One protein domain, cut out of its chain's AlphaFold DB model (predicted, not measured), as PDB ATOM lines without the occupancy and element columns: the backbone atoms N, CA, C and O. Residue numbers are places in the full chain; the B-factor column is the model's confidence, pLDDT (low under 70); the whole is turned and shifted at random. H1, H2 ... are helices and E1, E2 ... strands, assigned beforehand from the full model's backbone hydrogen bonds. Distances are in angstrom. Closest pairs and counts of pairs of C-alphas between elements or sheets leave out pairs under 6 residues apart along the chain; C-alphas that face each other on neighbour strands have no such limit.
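AT A GLANCE: This is residues 7 to 140 of the 258 residues of the protein "Replication protein" of Beggiatoa sp. PS (UniProt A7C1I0). A strongly twisted three-stranded sheet, in which the long hairpin E2 and E3 is joined by the short strand E1, has H3 crossing over one face and H5 standing up from the same face. H4 packs on residues 91 to 95 of H5, the short helices H2 and H6 lie at the side of the body away from the turn between E2 and E3, residues 52 to 75 make a long loop reaching away from the body, and residues 7 to 17, with H1, stick out. The printed part has 134 residues, with six named helices and three named strands in the order H1 H2 H3 E1 H4 H5 E2 E3 H6; the sheet order is E1 - E3 - E2, all antiparallel, and the class is mixed, helices and strands. It is only just loose, close to compact, with a radius of gyration of the C-alphas of 17.4 A and spans of 46 by 45 by 29 A.

HOW THE PARTS SIT: E3, residues 121 to 130, is the inner strand and bends by 57 degrees at residue 124. E2, residues 107 to 115, is antiparallel to it at 156 degrees, with N 110 and O 127 at 2.9 A and N 127 and O 110 at 2.8 A, within hydrogen-bond range. E1, residues 76 to 78, is antiparallel to E3 at 122 degrees, with N 128 and O 76 at 2.8 A, within range. H3, residues 38 to 51, is on the sheet at a height of 9.0 A, over E3 and across the strands at 90 degrees on the local plane; it is only just not over E2, where 2 of its C-alphas fall. H5, residues 91 to 103, is on the same face at a height of 10.1 A, over E2, and stands up from the sheet at 48 degrees; its local plane is only just fitted, to 6 C-alphas. These form two layers, helices on one face of a sheet. H3 touches H5 with residues 39 to 44 alone, about perpendicular at 73 degrees; the closest C-alphas, of Gly 40 and Ala 97, are 4.8 A apart. H4, residues 80 to 87, touches H5, about perpendicular at 79 degrees; the closest C-alphas, of Ala 80 and Lys 91, are 5.1 A apart. E1, H4 H5 and E2 make a split strand-helix-strand unit, two strands of one sheet that are not neighbours, with helices between them along the chain and E3 between them in the sheet, and its crossover is right-handed. H2, residues 25 to 28, only just touches H3, with 3 pairs of C-alphas within 8 A, the closest those of Trp 25 and Thr 41 at 6.7 A. H2 also only just touches H6, residues 132 to 139, with 3 pairs, the closest C-alphas those of Trp 25 and Ile 138 at 6.1 A. H1, residues 7 to 13, touches no helix. Every O i to N i+4 pair is within hydrogen-bond range in H1, H3, H4, H5 and H6; H2 is too short for such a pair.

IN THESE COORDINATES: H1 begins at C-alpha 7 (-93.182, 61.861, -4.517). H3 is 20.1 A from first to last C-alpha, H5 18.2 A, E2 24.7 A and E3 26.1 A. E3 begins at C-alpha 121 (-71.687, 14.642, -15.259), and H6 ends at C-alpha 139 (-85.255, 39.765, 11.252).

THE WHOLE: The two C-alphas farthest apart, of Ser 33 and Ile 60, are 55.1 A apart. The links H1 to H2 and H3 to E1 are long. The printed part has no cut, its mean pLDDT is 93.6, and no printed residue is under 70.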
ATOM      1  N   VAL A   7     -94.209  62.858  -4.172       97.19
ATOM      2  CA  VAL A   7     -93.182  61.861  -4.517       97.19
ATOM      3  C   VAL A   7     -93.451  60.526  -3.822       97.19
ATOM      4  O   VAL A   7     -93.239  59.477  -4.421       97.19
ATOM      5  N   VAL A   8     -93.961  60.540  -2.585       95.50
ATOM      6  CA  VAL A   8     -94.328  59.308  -1.865       95.50
ATOM      7  C   VAL A   8     -95.478  58.598  -2.579       95.50
ATOM      8  O   VAL A   8     -95.449  57.374  -2.704       95.50
ATOM      9  N   LEU A   9     -96.446  59.353  -3.106       95.50
ATOM     10  CA  LEU A   9     -97.547  58.795  -3.895       95.50
ATOM     11  C   LEU A   9     -97.048  58.184  -5.208       95.50
ATOM     12  O   LEU A   9     -97.432  57.062  -5.532       95.50
ATOM     13  N   GLU A  10     -96.178  58.882  -5.941       97.12
ATOM     14  CA  GLU A  10     -95.641  58.364  -7.205       97.12
ATOM     15  C   GLU A  10     -94.755  57.131  -6.995       97.12
ATOM     16  O   GLU A  10     -94.921  56.134  -7.693       97.12
ATOM     17  N   ILE A  11     -93.873  57.138  -5.988       96.50
ATOM     18  CA  ILE A  11     -93.071  55.957  -5.636       96.50
ATOM     19  C   ILE A  11     -93.974  54.788  -5.227       96.50
ATOM     20  O   ILE A  11     -93.724  53.658  -5.640       96.50
ATOM     21  N   GLY A  12     -95.047  55.049  -4.474       91.81
ATOM     22  CA  GLY A  12     -96.008  54.025  -4.054       91.81
ATOM     23  C   GLY A  12     -96.768  53.355  -5.206       91.81
ATOM     24  O   GLY A  12     -97.275  52.249  -5.030       91.81
ATOM     25  N   ARG A  13     -96.829  53.984  -6.388       94.06
ATOM     26  CA  ARG A  13     -97.441  53.406  -7.598       94.06
ATOM     27  C   ARG A  13     -96.505  52.471  -8.364       94.06
ATOM     28  O   ARG A  13     -96.973  51.722  -9.219       94.06
ATOM     29  N   ILE A  14     -95.200  52.511  -8.093       95.75
ATOM     30  CA  ILE A  14     -94.214  51.683  -8.792       95.75
ATOM     31  C   ILE A  14     -94.224  50.272  -8.201       95.75
ATOM     32  O   ILE A  14     -94.090  50.077  -6.993       95.75
ATOM     33  N   HIS A  15     -94.335  49.263  -9.066       90.06
ATOM     34  CA  HIS A  15     -94.171  47.876  -8.653       90.06
ATOM     35  C   HIS A  15     -92.683  47.538  -8.507       90.06
ATOM     36  O   HIS A  15     -91.965  47.405  -9.498       90.06
ATOM     37  N   PHE A  16     -92.216  47.401  -7.266       85.56
ATOM     38  CA  PHE A  16     -90.853  46.962  -6.982       85.56
ATOM     39  C   PHE A  16     -90.774  45.439  -6.909       85.56
ATOM     40  O   PHE A  16     -91.402  44.806  -6.059       85.56
ATOM     41  N   GLU A  17     -89.925  44.864  -7.756       83.75
ATOM     42  CA  GLU A  17     -89.560  43.454  -7.705       83.75
ATOM     43  C   GLU A  17     -88.109  43.271  -7.262       83.75
ATOM     44  O   GLU A  17     -87.237  44.095  -7.538       83.75
ATOM     45  N   GLY A  18     -87.839  42.142  -6.606       86.00
ATOM     46  CA  GLY A  18     -86.485  41.704  -6.285       86.00
ATOM     47  C   GLY A  18     -86.272  41.408  -4.806       86.00
ATOM     48  O   GLY A  18     -87.156  40.903  -4.107       86.00
ATOM     49  N   ASN A  19     -85.048  41.672  -4.357       91.06
ATOM     50  CA  ASN A  19     -84.577  41.306  -3.029       91.06
ATOM     51  C   ASN A  19     -85.070  42.322  -1.993       91.06
ATOM     52  O   ASN A  19     -84.890  43.524  -2.160       91.06
ATOM     53  N   VAL A  20     -85.652  41.825  -0.900       89.25
ATOM     54  CA  VAL A  20     -86.054  42.641   0.254       89.25
ATOM     55  C   VAL A  20     -85.061  42.386   1.377       89.25
ATOM     56  O   VAL A  20     -84.868  41.233   1.765       89.25
ATOM     57  N   ILE A  21     -84.437  43.450   1.882       95.88
ATOM     58  CA  ILE A  21     -83.407  43.383   2.922       95.88
ATOM     59  C   ILE A  21     -83.903  44.135   4.163       95.88
ATOM     60  O   ILE A  21     -84.011  45.361   4.114       95.88
ATOM     61  N   PRO A  22     -84.200  43.436   5.270       95.00
ATOM     62  CA  PRO A  22     -84.477  44.070   6.553       95.00
ATOM     63  C   PRO A  22     -83.266  44.865   7.059       95.00
ATOM     64  O   PRO A  22     -82.139  44.374   7.026       95.00
ATOM     65  N   HIS A  23     -83.500  46.075   7.572       93.56
ATOM     66  CA  HIS A  23     -82.433  46.932   8.106       93.56
ATOM     67  C   HIS A  23     -81.673  46.269   9.266       93.56
ATOM     68  O   HIS A  23     -80.450  46.392   9.351       93.56
ATOM     69  N   GLU A  24     -82.375  45.491  10.096       94.62
ATOM     70  CA  GLU A  24     -81.796  44.748  11.223       94.62
ATOM     71  C   GLU A  24     -80.677  43.789  10.801       94.62
ATOM     72  O   GLU A  24     -79.699  43.599  11.524       94.62
ATOM     73  N   TRP A  25     -80.718  43.247   9.580       96.81
ATOM     74  CA  TRP A  25     -79.680  42.324   9.124       96.81
ATOM     75  C   TRP A  25     -78.291  42.961   9.089       96.81
ATOM     76  O   TRP A  25     -77.303  42.270   9.317       96.81
ATOM     77  N   PHE A  26     -78.180  44.272   8.862       96.44
ATOM     78  CA  PHE A  26     -76.882  44.952   8.899       96.44
ATOM     79  C   PHE A  26     -76.295  45.035  10.315       96.44
ATOM     80  O   PHE A  26     -75.092  45.272  10.458       96.44
ATOM     81  N   GLN A  27     -77.101  44.824  11.357       95.50
ATOM     82  CA  GLN A  27     -76.652  44.736  12.748       95.50
ATOM     83  C   GLN A  27     -76.203  43.317  13.123       95.50
ATOM     84  O   GLN A  27     -75.265  43.174  13.902       95.50
ATOM     85  N   HIS A  28     -76.788  42.280  12.518       95.81
ATOM     86  CA  HIS A  28     -76.510  40.879  12.871       95.81
ATOM     87  C   HIS A  28     -75.531  40.166  11.929       95.81
ATOM     88  O   HIS A  28     -74.752  39.314  12.356       95.81
ATOM     89  N   ILE A  29     -75.535  40.506  10.641       97.06
ATOM     90  CA  ILE A  29     -74.658  39.891   9.642       97.06
ATOM     91  C   ILE A  29     -73.388  40.735   9.545       97.06
ATOM     92  O   ILE A  29     -73.352  41.784   8.893       97.06
ATOM     93  N   LYS A  30     -72.334  40.292  10.235       97.19
ATOM     94  CA  LYS A  30     -71.078  41.034  10.382       97.19
ATOM     95  C   LYS A  30     -69.884  40.304   9.774       97.19
ATOM     96  O   LYS A  30     -69.816  39.078   9.712       97.19
ATOM     97  N   MET A  31     -68.907  41.089   9.339       96.62
ATOM     98  CA  MET A  31     -67.563  40.617   9.027       96.62
ATOM     99  C   MET A  31     -66.795  40.325  10.320       96.62
ATOM    100  O   MET A  31     -67.165  40.792  11.395       96.62
ATOM    101  N   SER A  32     -65.649  39.650  10.210       93.12
ATOM    102  CA  SER A  32     -64.733  39.444  11.344       93.12
ATOM    103  C   SER A  32     -64.224  40.749  11.968       93.12
ATOM    104  O   SER A  32     -63.804  40.756  13.117       93.12
ATOM    105  N   SER A  33     -64.278  41.862  11.231       93.12
ATOM    106  CA  SER A  33     -63.947  43.198  11.733       93.12
ATOM    107  C   SER A  33     -65.062  43.858  12.557       93.12
ATOM    108  O   SER A  33     -64.872  44.978  13.016       93.12
ATOM    109  N   GLY A  34     -66.236  43.229  12.693       93.50
ATOM    110  CA  GLY A  34     -67.419  43.794  13.361       93.50
ATOM    111  C   GLY A  34     -68.281  44.707  12.477       93.50
ATOM    112  O   GLY A  34     -69.423  45.016  12.820       93.50
ATOM    113  N   ASN A  35     -67.782  45.103  11.303       96.06
ATOM    114  CA  ASN A  35     -68.546  45.887  10.330       96.06
ATOM    115  C   ASN A  35     -69.614  45.036   9.633       96.06
ATOM    116  O   ASN A  35     -69.469  43.821   9.518       96.06
ATOM    117  N   ALA A  36     -70.681  45.672   9.142       97.19
ATOM    118  CA  ALA A  36     -71.751  44.973   8.430       97.19
ATOM    119  C   ALA A  36     -71.224  44.269   7.167       97.19
ATOM    120  O   ALA A  36     -70.502  44.863   6.361       97.19
ATOM    121  N   ASP A  37     -71.607  43.008   6.972       97.88
ATOM    122  CA  ASP A  37     -71.246  42.241   5.782       97.88
ATOM    123  C   ASP A  37     -72.265  42.460   4.662       97.88
ATOM    124  O   ASP A  37     -73.136  41.632   4.417       97.88
ATOM    125  N   ALA A  38     -72.136  43.580   3.950       97.06
ATOM    126  CA  ALA A  38     -73.053  43.932   2.866       97.06
ATOM    127  C   ALA A  38     -73.153  42.850   1.770       97.06
ATOM    128  O   ALA A  38     -74.229  42.644   1.209       97.06
ATOM    129  N   ILE A  39     -72.053  42.141   1.478       98.12
ATOM    130  CA  ILE A  39     -72.050  41.063   0.481       98.12
ATOM    131  C   ILE A  39     -72.853  39.881   1.018       98.12
ATOM    132  O   ILE A  39     -73.762  39.418   0.338       98.12
ATOM    133  N   GLY A  40     -72.559  39.423   2.239       98.12
ATOM    134  CA  GLY A  40     -73.319  38.357   2.899       98.12
ATOM    135  C   GLY A  40     -74.814  38.673   2.967       98.12
ATOM    136  O   GLY A  40     -75.628  37.864   2.530       98.12
ATOM    137  N   THR A  41     -75.171  39.880   3.405       98.31
ATOM    138  CA  THR A  41     -76.562  40.351   3.474       98.31
ATOM    139  C   THR A  41     -77.259  40.291   2.113       98.31
ATOM    140  O   THR A  41     -78.366  39.764   2.010       98.31
ATOM    141  N   LEU A  42     -76.608  40.772   1.047       98.12
ATOM    142  CA  LEU A  42     -77.189  40.755  -0.298       98.12
ATOM    143  C   LEU A  42     -77.342  39.329  -0.850       98.12
ATOM    144  O   LEU A  42     -78.363  39.016  -1.465       98.12
ATOM    145  N   LEU A  43     -76.359  38.454  -0.612       98.31
ATOM    146  CA  LEU A  43     -76.440  37.046  -1.013       98.31
ATOM    147  C   LEU A  43     -77.558  36.309  -0.267       98.31
ATOM    148  O   LEU A  43     -78.307  35.564  -0.897       98.31
ATOM    149  N   LEU A  44     -77.699  36.536   1.043       98.38
ATOM    150  CA  LEU A  44     -78.769  35.943   1.848       98.38
ATOM    151  C   LEU A  44     -80.149  36.382   1.344       98.38
ATOM    152  O   LEU A  44     -81.039  35.547   1.188       98.38
ATOM    153  N   ALA A  45     -80.310  37.666   1.022       97.94
ATOM    154  CA  ALA A  45     -81.554  38.191   0.468       97.94
ATOM    155  C   ALA A  45     -81.915  37.535  -0.870       97.94
ATOM    156  O   ALA A  45     -83.080  37.217  -1.111       97.94
ATOM    157  N   ASP A  46     -80.912  37.275  -1.713       97.31
ATOM    158  CA  ASP A  46     -81.103  36.579  -2.981       97.31
ATOM    159  C   ASP A  46     -81.526  35.121  -2.789       97.31
ATOM    160  O   ASP A  46     -82.461  34.644  -3.431       97.31
ATOM    161  N   ILE A  47     -80.869  34.417  -1.862       97.38
ATOM    162  CA  ILE A  47     -81.223  33.042  -1.496       97.38
ATOM    163  C   ILE A  47     -82.671  33.001  -0.992       97.38
ATOM    164  O   ILE A  47     -83.470  32.201  -1.474       97.38
ATOM    165  N   ILE A  48     -83.056  33.907  -0.093       96.62
ATOM    166  CA  ILE A  48     -84.429  33.988   0.424       96.62
ATOM    167  C   ILE A  48     -85.427  34.324  -0.685       96.62
ATOM    168  O   ILE A  48     -86.527  33.770  -0.705       96.62
ATOM    169  N   TYR A  49     -85.063  35.177  -1.644       94.62
ATOM    170  CA  TYR A  49     -85.911  35.442  -2.802       94.62
ATOM    171  C   TYR A  49     -86.216  34.163  -3.596       94.62
ATOM    172  O   TYR A  49     -87.368  33.975  -4.000       94.62
ATOM    173  N   TRP A  50     -85.243  33.262  -3.784       95.00
ATOM    174  CA  TRP A  50     -85.460  31.966  -4.447       95.00
ATOM    175  C   TRP A  50     -86.391  31.030  -3.667       95.00
ATOM    176  O   TRP A  50     -87.147  30.276  -4.284       95.00
ATOM    177  N   TYR A  51     -86.372  31.114  -2.337       94.81
ATOM    178  CA  TYR A  51     -87.240  30.343  -1.440       94.81
ATOM    179  C   TYR A  51     -88.592  31.013  -1.152       94.81
ATOM    180  O   TYR A  51     -89.463  30.402  -0.534       94.81
ATOM    181  N   ARG A  52     -88.817  32.245  -1.625       91.62
ATOM    182  CA  ARG A  52     -90.118  32.912  -1.509       91.62
ATOM    183  C   ARG A  52     -91.141  32.209  -2.418       91.62
ATOM    184  O   ARG A  52     -90.927  32.191  -3.636       91.62
ATOM    185  N   PRO A  53     -92.259  31.691  -1.873       89.62
ATOM    186  CA  PRO A  53     -93.259  30.987  -2.665       89.62
ATOM    187  C   PRO A  53     -93.941  31.934  -3.652       89.62
ATOM    188  O   PRO A  53     -94.279  33.072  -3.313       89.62
ATOM    189  N   ILE A  54     -94.176  31.447  -4.866       86.12
ATOM    190  CA  ILE A  54     -95.003  32.138  -5.852       86.12
ATOM    191  C   ILE A  54     -96.463  31.852  -5.493       86.12
ATOM    192  O   ILE A  54     -96.890  30.696  -5.481       86.12
ATOM    193  N   LYS A  55     -97.223  32.908  -5.189       82.94
ATOM    194  CA  LYS A  55     -98.677  32.826  -5.034       82.94
ATOM    195  C   LYS A  55     -99.301  32.959  -6.420       82.94
ATOM    196  O   LYS A  55     -99.189  34.014  -7.032       82.94
ATOM    197  N   GLN A  56     -99.929  31.898  -6.907       79.50
ATOM    198  CA  GLN A  56    -100.696  31.927  -8.152       79.50
ATOM    199  C   GLN A  56    -102.180  31.772  -7.831       79.50
ATOM    200  O   GLN A  56    -102.548  31.082  -6.881       79.50
ATOM    201  N   ILE A  57    -103.030  32.422  -8.613       81.25
ATOM    202  CA  ILE A  57    -104.483  32.286  -8.527       81.25
ATOM    203  C   ILE A  57    -104.926  31.601  -9.815       81.25
ATOM    204  O   ILE A  57    -104.449  31.947 -10.892       81.25
ATOM    205  N   SER A  58    -105.791  30.595  -9.705       77.00
ATOM    206  CA  SER A  58    -106.393  29.953 -10.868       77.00
ATOM    207  C   SER A  58    -107.248  30.973 -11.610       77.00
ATOM    208  O   SER A  58    -108.220  31.475 -11.050       77.00
ATOM    209  N   GLU A  59    -106.914  31.245 -12.867       79.00
ATOM    210  CA  GLU A  59    -107.674  32.163 -13.725       79.00
ATOM    211  C   GLU A  59    -109.112  31.678 -13.955       79.00
ATOM    212  O   GLU A  59    -110.029  32.478 -14.088       79.00
ATOM    213  N   ILE A  60    -109.322  30.357 -13.938       79.12
ATOM    214  CA  ILE A  60    -110.619  29.729 -14.219       79.12
ATOM    215  C   ILE A  60    -111.500  29.689 -12.964       79.12
ATOM    216  O   ILE A  60    -112.711  29.863 -13.046       79.12
ATOM    217  N   THR A  61    -110.919  29.420 -11.790       78.31
ATOM    218  CA  THR A  61    -111.694  29.182 -10.553       78.31
ATOM    219  C   THR A  61    -111.601  30.333  -9.548       78.31
ATOM    220  O   THR A  61    -112.303  30.317  -8.540       78.31
ATOM    221  N   GLY A  62    -110.697  31.296  -9.744       80.75
ATOM    222  CA  GLY A  62    -110.418  32.374  -8.786       80.75
ATOM    223  C   GLY A  62    -109.805  31.904  -7.457       80.75
ATOM    224  O   GLY A  62    -109.586  32.707  -6.553       80.75
ATOM    225  N   LYS A  63    -109.518  30.604  -7.309       82.81
ATOM    226  CA  LYS A  63    -108.941  30.012  -6.094       82.81
ATOM    227  C   LYS A  63    -107.421  30.129  -6.103       82.81
ATOM    228  O   LYS A  63    -106.787  29.942  -7.140       82.81
ATOM    229  N   THR A  64    -106.828  30.378  -4.939       80.25
ATOM    230  CA  THR A  64    -105.370  30.348  -4.769       80.25
ATOM    231  C   THR A  64    -104.846  28.936  -5.026       80.25
ATOM    232  O   THR A  64    -105.296  27.974  -4.403       80.25
ATOM    233  N   LEU A  65    -103.909  28.811  -5.962       83.06
ATOM    234  CA  LEU A  65    -103.197  27.570  -6.242       83.06
ATOM    235  C   LEU A  65    -102.186  27.272  -5.121       83.06
ATOM    236  O   LEU A  65    -101.758  28.193  -4.415       83.06
ATOM    237  N   PRO A  66    -101.766  26.004  -4.961       82.94
ATOM    238  CA  PRO A  66    -100.701  25.653  -4.032       82.94
ATOM    239  C   PRO A  66     -99.437  26.494  -4.283       82.94
ATOM    240  O   PRO A  66     -99.101  26.752  -5.444       82.94
ATOM    241  N   PRO A  67     -98.721  26.916  -3.226       84.44
ATOM    242  CA  PRO A  67     -97.508  27.707  -3.373       84.44
ATOM    243  C   PRO A  67     -96.457  26.935  -4.173       84.44
ATOM    244  O   PRO A  67     -96.159  25.778  -3.875       84.44
ATOM    245  N   GLN A  68     -95.871  27.589  -5.175       86.75
ATOM    246  CA  GLN A  68     -94.839  26.987  -6.019       86.75
ATOM    247  C   GLN A  68     -93.453  27.558  -5.712       86.75
ATOM    248  O   GLN A  68     -93.299  28.742  -5.398       86.75
ATOM    249  N   LYS A  69     -92.428  26.709  -5.832       90.31
ATOM    250  CA  LYS A  69     -91.014  27.101  -5.752       90.31
ATOM    251  C   LYS A  69     -90.493  27.579  -7.110       90.31
ATOM    252  O   LYS A  69     -90.999  27.187  -8.156       90.31
ATOM    253  N   LYS A  70     -89.428  28.383  -7.088       91.19
ATOM    254  CA  LYS A  70     -88.811  28.990  -8.286       91.19
ATOM    255  C   LYS A  70     -87.752  28.118  -8.971       91.19
ATOM    256  O   LYS A  70     -87.266  28.466 -10.042       91.19
ATOM    257  N   PHE A  71     -87.359  27.005  -8.358       90.81
ATOM    258  CA  PHE A  71     -86.292  26.127  -8.838       90.81
ATOM    259  C   PHE A  71     -86.771  24.674  -8.926       90.81
ATOM    260  O   PHE A  71     -87.701  24.265  -8.236       90.81
ATOM    261  N   LYS A  72     -86.148  23.882  -9.806       87.06
ATOM    262  CA  LYS A  72     -86.604  22.513 -10.114       87.06
ATOM    263  C   LYS A  72     -86.173  21.489  -9.057       87.06
ATOM    264  O   LYS A  72     -86.979  20.650  -8.661       87.06
ATOM    265  N   ALA A  73     -84.923  21.572  -8.604       89.00
ATOM    266  CA  ALA A  73     -84.339  20.662  -7.618       89.00
ATOM    267  C   ALA A  73     -84.948  20.840  -6.214       89.00
ATOM    268  O   ALA A  73     -85.785  21.713  -5.995       89.00
ATOM    269  N   ASP A  74     -84.566  19.994  -5.266       93.19
ATOM    270  CA  ASP A  74     -84.931  20.090  -3.845       93.19
ATOM    271  C   ASP A  74     -84.365  21.350  -3.170       93.19
ATOM    272  O   ASP A  74     -85.062  21.971  -2.372       93.19
ATOM    273  N   MET A  75     -83.162  21.779  -3.561       95.12
ATOM    274  CA  MET A  75     -82.501  22.990  -3.064       95.12
ATOM    275  C   MET A  75     -82.161  23.968  -4.195       95.12
ATOM    276  O   MET A  75     -82.054  23.584  -5.366       95.12
ATOM    277  N   PHE A  76     -81.941  25.238  -3.848       96.00
ATOM    278  CA  PHE A  76     -81.504  26.232  -4.823       96.00
ATOM    279  C   PHE A  76     -80.075  25.933  -5.298       96.00
ATOM    280  O   PHE A  76     -79.112  25.995  -4.533       96.00
ATOM    281  N   GLN A  77     -79.935  25.617  -6.584       95.06
ATOM    282  CA  GLN A  77     -78.645  25.398  -7.225       95.06
ATOM    283  C   GLN A  77     -78.003  26.743  -7.586       95.06
ATOM    284  O   GLN A  77     -78.563  27.510  -8.370       95.06
ATOM    285  N   ALA A  78     -76.800  27.006  -7.078       93.94
ATOM    286  CA  ALA A  78     -76.084  28.257  -7.325       93.94
ATOM    287  C   ALA A  78     -74.600  28.021  -7.625       93.94
ATOM    288  O   ALA A  78     -74.051  26.940  -7.435       93.94
ATOM    289  N   SER A  79     -73.906  29.056  -8.100       94.94
ATOM    290  CA  SER A  79     -72.452  29.024  -8.274       94.94
ATOM    291  C   SER A  79     -71.833  30.378  -7.943       94.94
ATOM    292  O   SER A  79     -72.493  31.412  -8.006       94.94
ATOM    293  N   ALA A  80     -70.534  30.410  -7.639       95.56
ATOM    294  CA  ALA A  80     -69.842  31.688  -7.474       95.56
ATOM    295  C   ALA A  80     -69.885  32.540  -8.760       95.56
ATOM    296  O   ALA A  80     -69.899  33.765  -8.686       95.56
ATOM    297  N   SER A  81     -69.935  31.898  -9.934       95.81
ATOM    298  CA  SER A  81     -70.097  32.580 -11.221       95.81
ATOM    299  C   SER A  81     -71.484  33.213 -11.370       95.81
ATOM    300  O   SER A  81     -71.564  34.327 -11.864       95.81
ATOM    301  N   TYR A  82     -72.549  32.558 -10.889       96.06
ATOM    302  CA  TYR A  82     -73.905  33.122 -10.883       96.06
ATOM    303  C   TYR A  82     -73.941  34.472 -10.156       96.06
ATOM    304  O   TYR A  82     -74.368  35.476 -10.719       96.06
ATOM    305  N   TYR A  83     -73.407  34.519  -8.935       97.38
ATOM    306  CA  TYR A  83     -73.375  35.751  -8.147       97.38
ATOM    307  C   TYR A  83     -72.417  36.803  -8.712       97.38
ATOM    308  O   TYR A  83     -72.700  37.994  -8.612       97.38
ATOM    309  N   HIS A  84     -71.314  36.380  -9.333       96.00
ATOM    310  CA  HIS A  84     -70.429  37.293 -10.054       96.00
ATOM    311  C   HIS A  84     -71.161  37.986 -11.207       96.00
ATOM    312  O   HIS A  84     -71.128  39.208 -11.295       96.00
ATOM    313  N   SER A  85     -71.872  37.228 -12.044       97.62
ATOM    314  CA  SER A  85     -72.648  37.786 -13.155       97.62
ATOM    315  C   SER A  85     -73.812  38.656 -12.681       97.62
ATOM    316  O   SER A  85     -74.126  39.647 -13.330       97.62
ATOM    317  N   LYS A  86     -74.445  38.306 -11.555       95.19
ATOM    318  CA  LYS A  86     -75.617  39.023 -11.037       95.19
ATOM    319  C   LYS A  86     -75.275  40.313 -10.288       95.19
ATOM    320  O   LYS A  86     -75.971  41.306 -10.453       95.19
ATOM    321  N   PHE A  87     -74.233  40.297  -9.455       96.00
ATOM    322  CA  PHE A  87     -73.905  41.403  -8.543       96.00
ATOM    323  C   PHE A  87     -72.533  42.043  -8.793       96.00
ATOM    324  O   PHE A  87     -72.200  43.039  -8.159       96.00
ATOM    325  N   GLY A  88     -71.701  41.477  -9.671       97.31
ATOM    326  CA  GLY A  88     -70.364  42.000  -9.975       97.31
ATOM    327  C   GLY A  88     -69.284  41.674  -8.935       97.31
ATOM    328  O   GLY A  88     -68.129  42.055  -9.109       97.31
ATOM    329  N   PHE A  89     -69.602  40.941  -7.862       97.56
ATOM    330  CA  PHE A  89     -68.606  40.554  -6.858       97.56
ATOM    331  C   PHE A  89     -67.600  39.548  -7.405       97.56
ATOM    332  O   PHE A  89     -67.935  38.665  -8.197       97.56
ATOM    333  N   THR A  90     -66.356  39.608  -6.933       98.31
ATOM    334  CA  THR A  90     -65.371  38.576  -7.278       98.31
ATOM    335  C   THR A  90     -65.809  37.216  -6.730       98.31
ATOM    336  O   THR A  90     -66.396  37.108  -5.650       98.31
ATOM    337  N   LYS A  91     -65.453  36.129  -7.426       97.62
ATOM    338  CA  LYS A  91     -65.778  34.765  -6.969       97.62
ATOM    339  C   LYS A  91     -65.220  34.462  -5.571       97.62
ATOM    340  O   LYS A  91     -65.784  33.634  -4.864       97.62
ATOM    341  N   LYS A  92     -64.112  35.103  -5.174       98.06
ATOM    342  CA  LYS A  92     -63.549  34.990  -3.820       98.06
ATOM    343  C   LYS A  92     -64.458  35.652  -2.785       98.06
ATOM    344  O   LYS A  92     -64.846  34.981  -1.840       98.06
ATOM    345  N   GLN A  93     -64.863  36.905  -3.007       98.12
ATOM    346  CA  GLN A  93     -65.796  37.604  -2.114       98.12
ATOM    347  C   GLN A  93     -67.094  36.819  -1.915       98.12
ATOM    348  O   GLN A  93     -67.556  36.689  -0.787       98.12
ATOM    349  N   VAL A  94     -67.636  36.241  -2.992       98.44
ATOM    350  CA  VAL A  94     -68.839  35.401  -2.923       98.44
ATOM    351  C   VAL A  94     -68.609  34.164  -2.055       98.44
ATOM    352  O   VAL A  94     -69.408  33.889  -1.166       98.44
ATOM    353  N   ARG A  95     -67.523  33.412  -2.282       97.94
ATOM    354  CA  ARG A  95     -67.224  32.208  -1.485       97.94
ATOM    355  C   ARG A  95     -67.005  32.535  -0.014       97.94
ATOM    356  O   ARG A  95     -67.533  31.821   0.834       97.94
ATOM    357  N   ASP A  96     -66.269  33.606   0.267       98.12
ATOM    358  CA  ASP A  96     -65.977  34.044   1.629       98.12
ATOM    359  C   ASP A  96     -67.269  34.494   2.342       98.12
ATOM    360  O   ASP A  96     -67.471  34.159   3.506       98.12
ATOM    361  N   ALA A  97     -68.171  35.196   1.647       98.38
ATOM    362  CA  ALA A  97     -69.471  35.603   2.185       98.38
ATOM    363  C   ALA A  97     -70.408  34.412   2.431       98.38
ATOM    364  O   ALA A  97     -70.969  34.295   3.515       98.38
ATOM    365  N   LEU A  98     -70.525  33.487   1.472       98.44
ATOM    366  CA  LEU A  98     -71.310  32.261   1.653       98.44
ATOM    367  C   LEU A  98     -70.788  31.419   2.819       98.44
ATOM    368  O   LEU A  98     -71.584  30.890   3.587       98.44
ATOM    369  N   LYS A  99     -69.461  31.327   2.979       98.19
ATOM    370  CA  LYS A  99     -68.862  30.656   4.133       98.19
ATOM    371  C   LYS A  99     -69.256  31.334   5.445       98.19
ATOM    372  O   LYS A  99     -69.678  30.642   6.355       98.19
ATOM    373  N   ARG A 100     -69.179  32.666   5.540       98.19
ATOM    374  CA  ARG A 100     -69.606  33.377   6.758       98.19
ATOM    375  C   ARG A 100     -71.084  33.162   7.069       98.19
ATOM    376  O   ARG A 100     -71.418  32.958   8.229       98.19
ATOM    377  N   LEU A 101     -71.961  33.193   6.067       98.44
ATOM    378  CA  LEU A 101     -73.389  32.931   6.278       98.44
ATOM    379  C   LEU A 101     -73.640  31.517   6.820       98.44
ATOM    380  O   LEU A 101     -74.479  31.343   7.698       98.44
ATOM    381  N   GLU A 102     -72.907  30.530   6.306       98.31
ATOM    382  CA  GLU A 102     -72.970  29.143   6.773       98.31
ATOM    383  C   GLU A 102     -72.396  28.982   8.184       98.31
ATOM    384  O   GLU A 102     -73.045  28.386   9.036       98.31
ATOM    385  N   ASP A 103     -71.237  29.585   8.466       97.75
ATOM    386  CA  ASP A 103     -70.596  29.545   9.787       97.75
ATOM    387  C   ASP A 103     -71.488  30.192  10.875       97.75
ATOM    388  O   ASP A 103     -71.463  29.766  12.025       97.75
ATOM    389  N   ASN A 104     -72.309  31.189  10.516       96.75
ATOM    390  CA  ASN A 104     -73.302  31.803  11.413       96.75
ATOM    391  C   ASN A 104     -74.652  31.053  11.447       96.75
ATOM    392  O   ASN A 104     -75.572  31.467  12.151       96.75
ATOM    393  N   GLY A 105     -74.802  29.966  10.687       97.69
ATOM    394  CA  GLY A 105     -76.013  29.143  10.672       97.69
ATOM    395  C   GLY A 105     -77.204  29.754   9.929       97.69
ATOM    396  O   GLY A 105     -78.325  29.289  10.108       97.69
ATOM    397  N   TYR A 106     -77.008  30.776   9.092       98.38
ATOM    398  CA  TYR A 106     -78.103  31.352   8.295       98.38
ATOM    399  C   TYR A 106     -78.459  30.495   7.078       98.38
ATOM    400  O   TYR A 106     -79.593  30.539   6.596       98.38
ATOM    401  N   ILE A 107     -77.492  29.732   6.567       98.56
ATOM    402  CA  ILE A 107     -77.657  28.853   5.408       98.56
ATOM    403  C   ILE A 107     -76.942  27.522   5.639       98.56
ATOM    404  O   ILE A 107     -75.993  27.446   6.416       98.56
ATOM    405  N   ARG A 108     -77.344  26.502   4.886       98.31
ATOM    406  CA  ARG A 108     -76.619  25.242   4.706       98.31
ATOM    407  C   ARG A 108     -76.222  25.094   3.242       98.31
ATOM    408  O   ARG A 108     -77.034  25.387   2.355       98.31
ATOM    409  N   ARG A 109     -75.000  24.624   2.977       97.38
ATOM    410  CA  ARG A 109     -74.553  24.286   1.620       97.38
ATOM    411  C   ARG A 109     -74.266  22.803   1.479       97.38
ATOM    412  O   ARG A 109     -73.714  22.166   2.367       97.38
ATOM    413  N   GLU A 110     -74.584  22.282   0.306       97.06
ATOM    414  CA  GLU A 110     -74.222  20.932  -0.101       97.06
ATOM    415  C   GLU A 110     -73.550  20.964  -1.466       97.06
ATOM    416  O   GLU A 110     -73.914  21.751  -2.344       97.06
ATOM    417  N   TYR A 111     -72.574  20.085  -1.657       96.62
ATOM    418  CA  TYR A 111     -71.899  19.907  -2.930       96.62
ATOM    419  C   TYR A 111     -72.201  18.515  -3.453       96.62
ATOM    420  O   TYR A 111     -71.827  17.516  -2.840       96.62
ATOM    421  N   ARG A 112     -72.902  18.451  -4.582       95.44
ATOM    422  CA  ARG A 112     -73.374  17.193  -5.160       95.44
ATOM    423  C   ARG A 112     -72.818  17.013  -6.565       95.44
ATOM    424  O   ARG A 112     -72.571  17.984  -7.285       95.44
ATOM    425  N   THR A 113     -72.650  15.762  -6.968       95.25
ATOM    426  CA  THR A 113     -72.436  15.410  -8.371       95.25
ATOM    427  C   THR A 113     -73.790  15.145  -9.013       95.25
ATOM    428  O   THR A 113     -74.546  14.302  -8.534       95.25
ATOM    429  N   ILE A 114     -74.102  15.858 -10.093       92.81
ATOM    430  CA  ILE A 114     -75.355  15.695 -10.837       92.81
ATOM    431  C   ILE A 114     -75.072  15.202 -12.250       92.81
ATOM    432  O   ILE A 114     -74.071  15.572 -12.862       92.81
ATOM    433  N   LYS A 115     -75.976  14.383 -12.785       92.06
ATOM    434  CA  LYS A 115     -75.975  14.004 -14.197       92.06
ATOM    435  C   LYS A 115     -77.041  14.816 -14.918       92.06
ATOM    436  O   LYS A 115     -78.211  14.784 -14.540       92.06
ATOM    437  N   THR A 116     -76.630  15.570 -15.929       87.88
ATOM    438  CA  THR A 116     -77.536  16.305 -16.812       87.88
ATOM    439  C   THR A 116     -78.292  15.320 -17.705       87.88
ATOM    440  O   THR A 116     -77.833  14.201 -17.933       87.88
ATOM    441  N   LYS A 117     -79.445  15.738 -18.241       86.06
ATOM    442  CA  LYS A 117     -80.239  14.934 -19.187       86.06
ATOM    443  C   LYS A 117     -79.431  14.485 -20.411       86.06
ATOM    444  O   LYS A 117     -79.655  13.391 -20.906       86.06
ATOM    445  N   ASP A 118     -78.449  15.286 -20.811       88.19
ATOM    446  CA  ASP A 118     -77.559  15.023 -21.948       88.19
ATOM    447  C   ASP A 118     -76.408  14.052 -21.609       88.19
ATOM    448  O   ASP A 118     -75.449  13.920 -22.363       88.19
ATOM    449  N   GLY A 119     -76.438  13.408 -20.434       89.88
ATOM    450  CA  GLY A 119     -75.417  12.455 -19.979       89.88
ATOM    451  C   GLY A 119     -74.154  13.089 -19.382       89.88
ATOM    452  O   GLY A 119     -73.323  12.385 -18.805       89.88
ATOM    453  N   ILE A 120     -74.010  14.416 -19.451       91.38
ATOM    454  CA  ILE A 120     -72.868  15.142 -18.878       91.38
ATOM    455  C   ILE A 120     -72.922  15.077 -17.348       91.38
ATOM    456  O   ILE A 120     -73.924  15.442 -16.733       91.38
ATOM    457  N   THR A 121     -71.822  14.657 -16.722       92.19
ATOM    458  CA  THR A 121     -71.687  14.642 -15.259       92.19
ATOM    459  C   THR A 121     -71.032  15.934 -14.779       92.19
ATOM    460  O   THR A 121     -69.895  16.234 -15.137       92.19
ATOM    461  N   LEU A 122     -71.746  16.698 -13.954       90.31
ATOM    462  CA  LEU A 122     -71.255  17.913 -13.316       90.31
ATOM    463  C   LEU A 122     -70.912  17.609 -11.859       90.31
ATOM    464  O   LEU A 122     -71.790  17.307 -11.052       90.31
ATOM    465  N   ASN A 123     -69.630  17.702 -11.525       93.06
ATOM    466  CA  ASN A 123     -69.137  17.490 -10.168       93.06
ATOM    467  C   ASN A 123     -69.176  18.786  -9.354       93.06
ATOM    468  O   ASN A 123     -69.036  19.879  -9.906       93.06
ATOM    469  N   ASN A 124     -69.282  18.650  -8.029       92.75
ATOM    470  CA  ASN A 124     -69.164  19.759  -7.077       92.75
ATOM    471  C   ASN A 124     -70.162  20.908  -7.334       92.75
ATOM    472  O   ASN A 124     -69.838  22.093  -7.207       92.75
ATOM    473  N   VAL A 125     -71.386  20.558  -7.730       93.88
ATOM    474  CA  VAL A 125     -72.467  21.521  -7.916       93.88
ATOM    475  C   VAL A 125     -72.992  21.940  -6.550       93.88
ATOM    476  O   VAL A 125     -73.364  21.094  -5.741       93.88
ATOM    477  N   MET A 126     -73.018  23.249  -6.308       96.44
ATOM    478  CA  MET A 126     -73.432  23.820  -5.032       96.44
ATOM    479  C   MET A 126     -74.952  23.978  -4.968       96.44
ATOM    480  O   MET A 126     -75.566  24.612  -5.831       96.44
ATOM    481  N   PHE A 127     -75.524  23.451  -3.897       97.88
ATOM    482  CA  PHE A 127     -76.907  23.617  -3.486       97.88
ATOM    483  C   PHE A 127     -76.929  24.400  -2.176       97.88
ATOM    484  O   PHE A 127     -76.111  24.147  -1.293       97.88
ATOM    485  N   ILE A 128     -77.819  25.381  -2.071       98.25
ATOM    486  CA  ILE A 128     -77.910  26.277  -0.917       98.25
ATOM    487  C   ILE A 128     -79.343  26.278  -0.405       98.25
ATOM    488  O   ILE A 128     -80.275  26.422  -1.194       98.25
ATOM    489  N   GLU A 129     -79.498  26.179   0.910       98.00
ATOM    490  CA  GLU A 129     -80.783  26.283   1.591       98.00
ATOM    491  C   GLU A 129     -80.694  27.256   2.777       98.00
ATOM    492  O   GLU A 129     -79.751  27.164   3.566       98.00
ATOM    493  N   PRO A 130     -81.634  28.205   2.911       98.00
ATOM    494  CA  PRO A 130     -81.720  29.079   4.072       98.00
ATOM    495  C   PRO A 130     -82.266  28.327   5.290       98.00
ATOM    496  O   PRO A 130     -83.129  27.467   5.147       98.00
ATOM    497  N   ILE A 131     -81.826  28.706   6.489       98.19
ATOM    498  CA  ILE A 131     -82.329  28.166   7.758       98.19
ATOM    499  C   ILE A 131     -83.371  29.153   8.320       98.19
ATOM    500  O   ILE A 131     -82.990  30.197   8.861       98.19
ATOM    501  N   PRO A 132     -84.690  28.879   8.195       96.75
ATOM    502  CA  PRO A 132     -85.723  29.881   8.472       96.75
ATOM    503  C   PRO A 132     -85.747  30.359   9.924       96.75
ATOM    504  O   PRO A 132     -86.002  31.533  10.174       96.75
ATOM    505  N   THR A 133     -85.448  29.471  10.875       96.06
ATOM    506  CA  THR A 133     -85.403  29.792  12.308       96.06
ATOM    507  C   THR A 133     -84.349  30.857  12.605       96.06
ATOM    508  O   THR A 133     -84.673  31.892  13.180       96.06
ATOM    509  N   LYS A 134     -83.120  30.677  12.107       96.50
ATOM    510  CA  LYS A 134     -82.030  31.653  12.257       96.50
ATOM    511  C   LYS A 134     -82.297  32.974  11.552       96.50
ATOM    512  O   LYS A 134     -81.950  34.031  12.068       96.50
ATOM    513  N   ILE A 135     -82.944  32.936  10.391       96.94
ATOM    514  CA  ILE A 135     -83.327  34.159   9.677       96.94
ATOM    515  C   ILE A 135     -84.408  34.923  10.451       96.94
ATOM    516  O   ILE A 135     -84.367  36.152  10.495       96.94
ATOM    517  N   MET A 136     -85.353  34.223  11.086       95.12
ATOM    518  CA  MET A 136     -86.374  34.856  11.922       95.12
ATOM    519  C   MET A 136     -85.744  35.604  13.102       95.12
ATOM    520  O   MET A 136     -86.098  36.763  13.321       95.12
ATOM    521  N   GLU A 137     -84.776  34.984  13.788       94.31
ATOM    522  CA  GLU A 137     -84.049  35.580  14.924       94.31
ATOM    523  C   GLU A 137     -83.452  36.953  14.582       94.31
ATOM    524  O   GLU A 137     -83.634  37.908  15.332       94.31
ATOM    525  N   ILE A 138     -82.800  37.080  13.423       95.06
ATOM    526  CA  ILE A 138     -82.147  38.335  13.009       95.06
ATOM    527  C   ILE A 138     -83.079  39.327  12.311       95.06
ATOM    528  O   ILE A 138     -82.690  40.465  12.056       95.06
ATOM    529  N   THR A 139     -84.278  38.892  11.918       95.12
ATOM    530  CA  THR A 139     -85.255  39.765  11.252       95.12
ATOM    531  C   THR A 139     -86.174  40.431  12.266       95.12
ATOM    532  O   THR A 139     -86.528  41.593  12.095       95.12
ATOM    533  N   HIS A 140     -86.552  39.705  13.319       92.69
ATOM    534  CA  HIS A 140     -87.480  40.175  14.343       92.69
ATOM    535  C   HIS A 140     -86.937  39.882  15.752       92.69
ATOM    536  O   HIS A 140     -87.545  39.102  16.491       92.69
TER     537      HIS A 140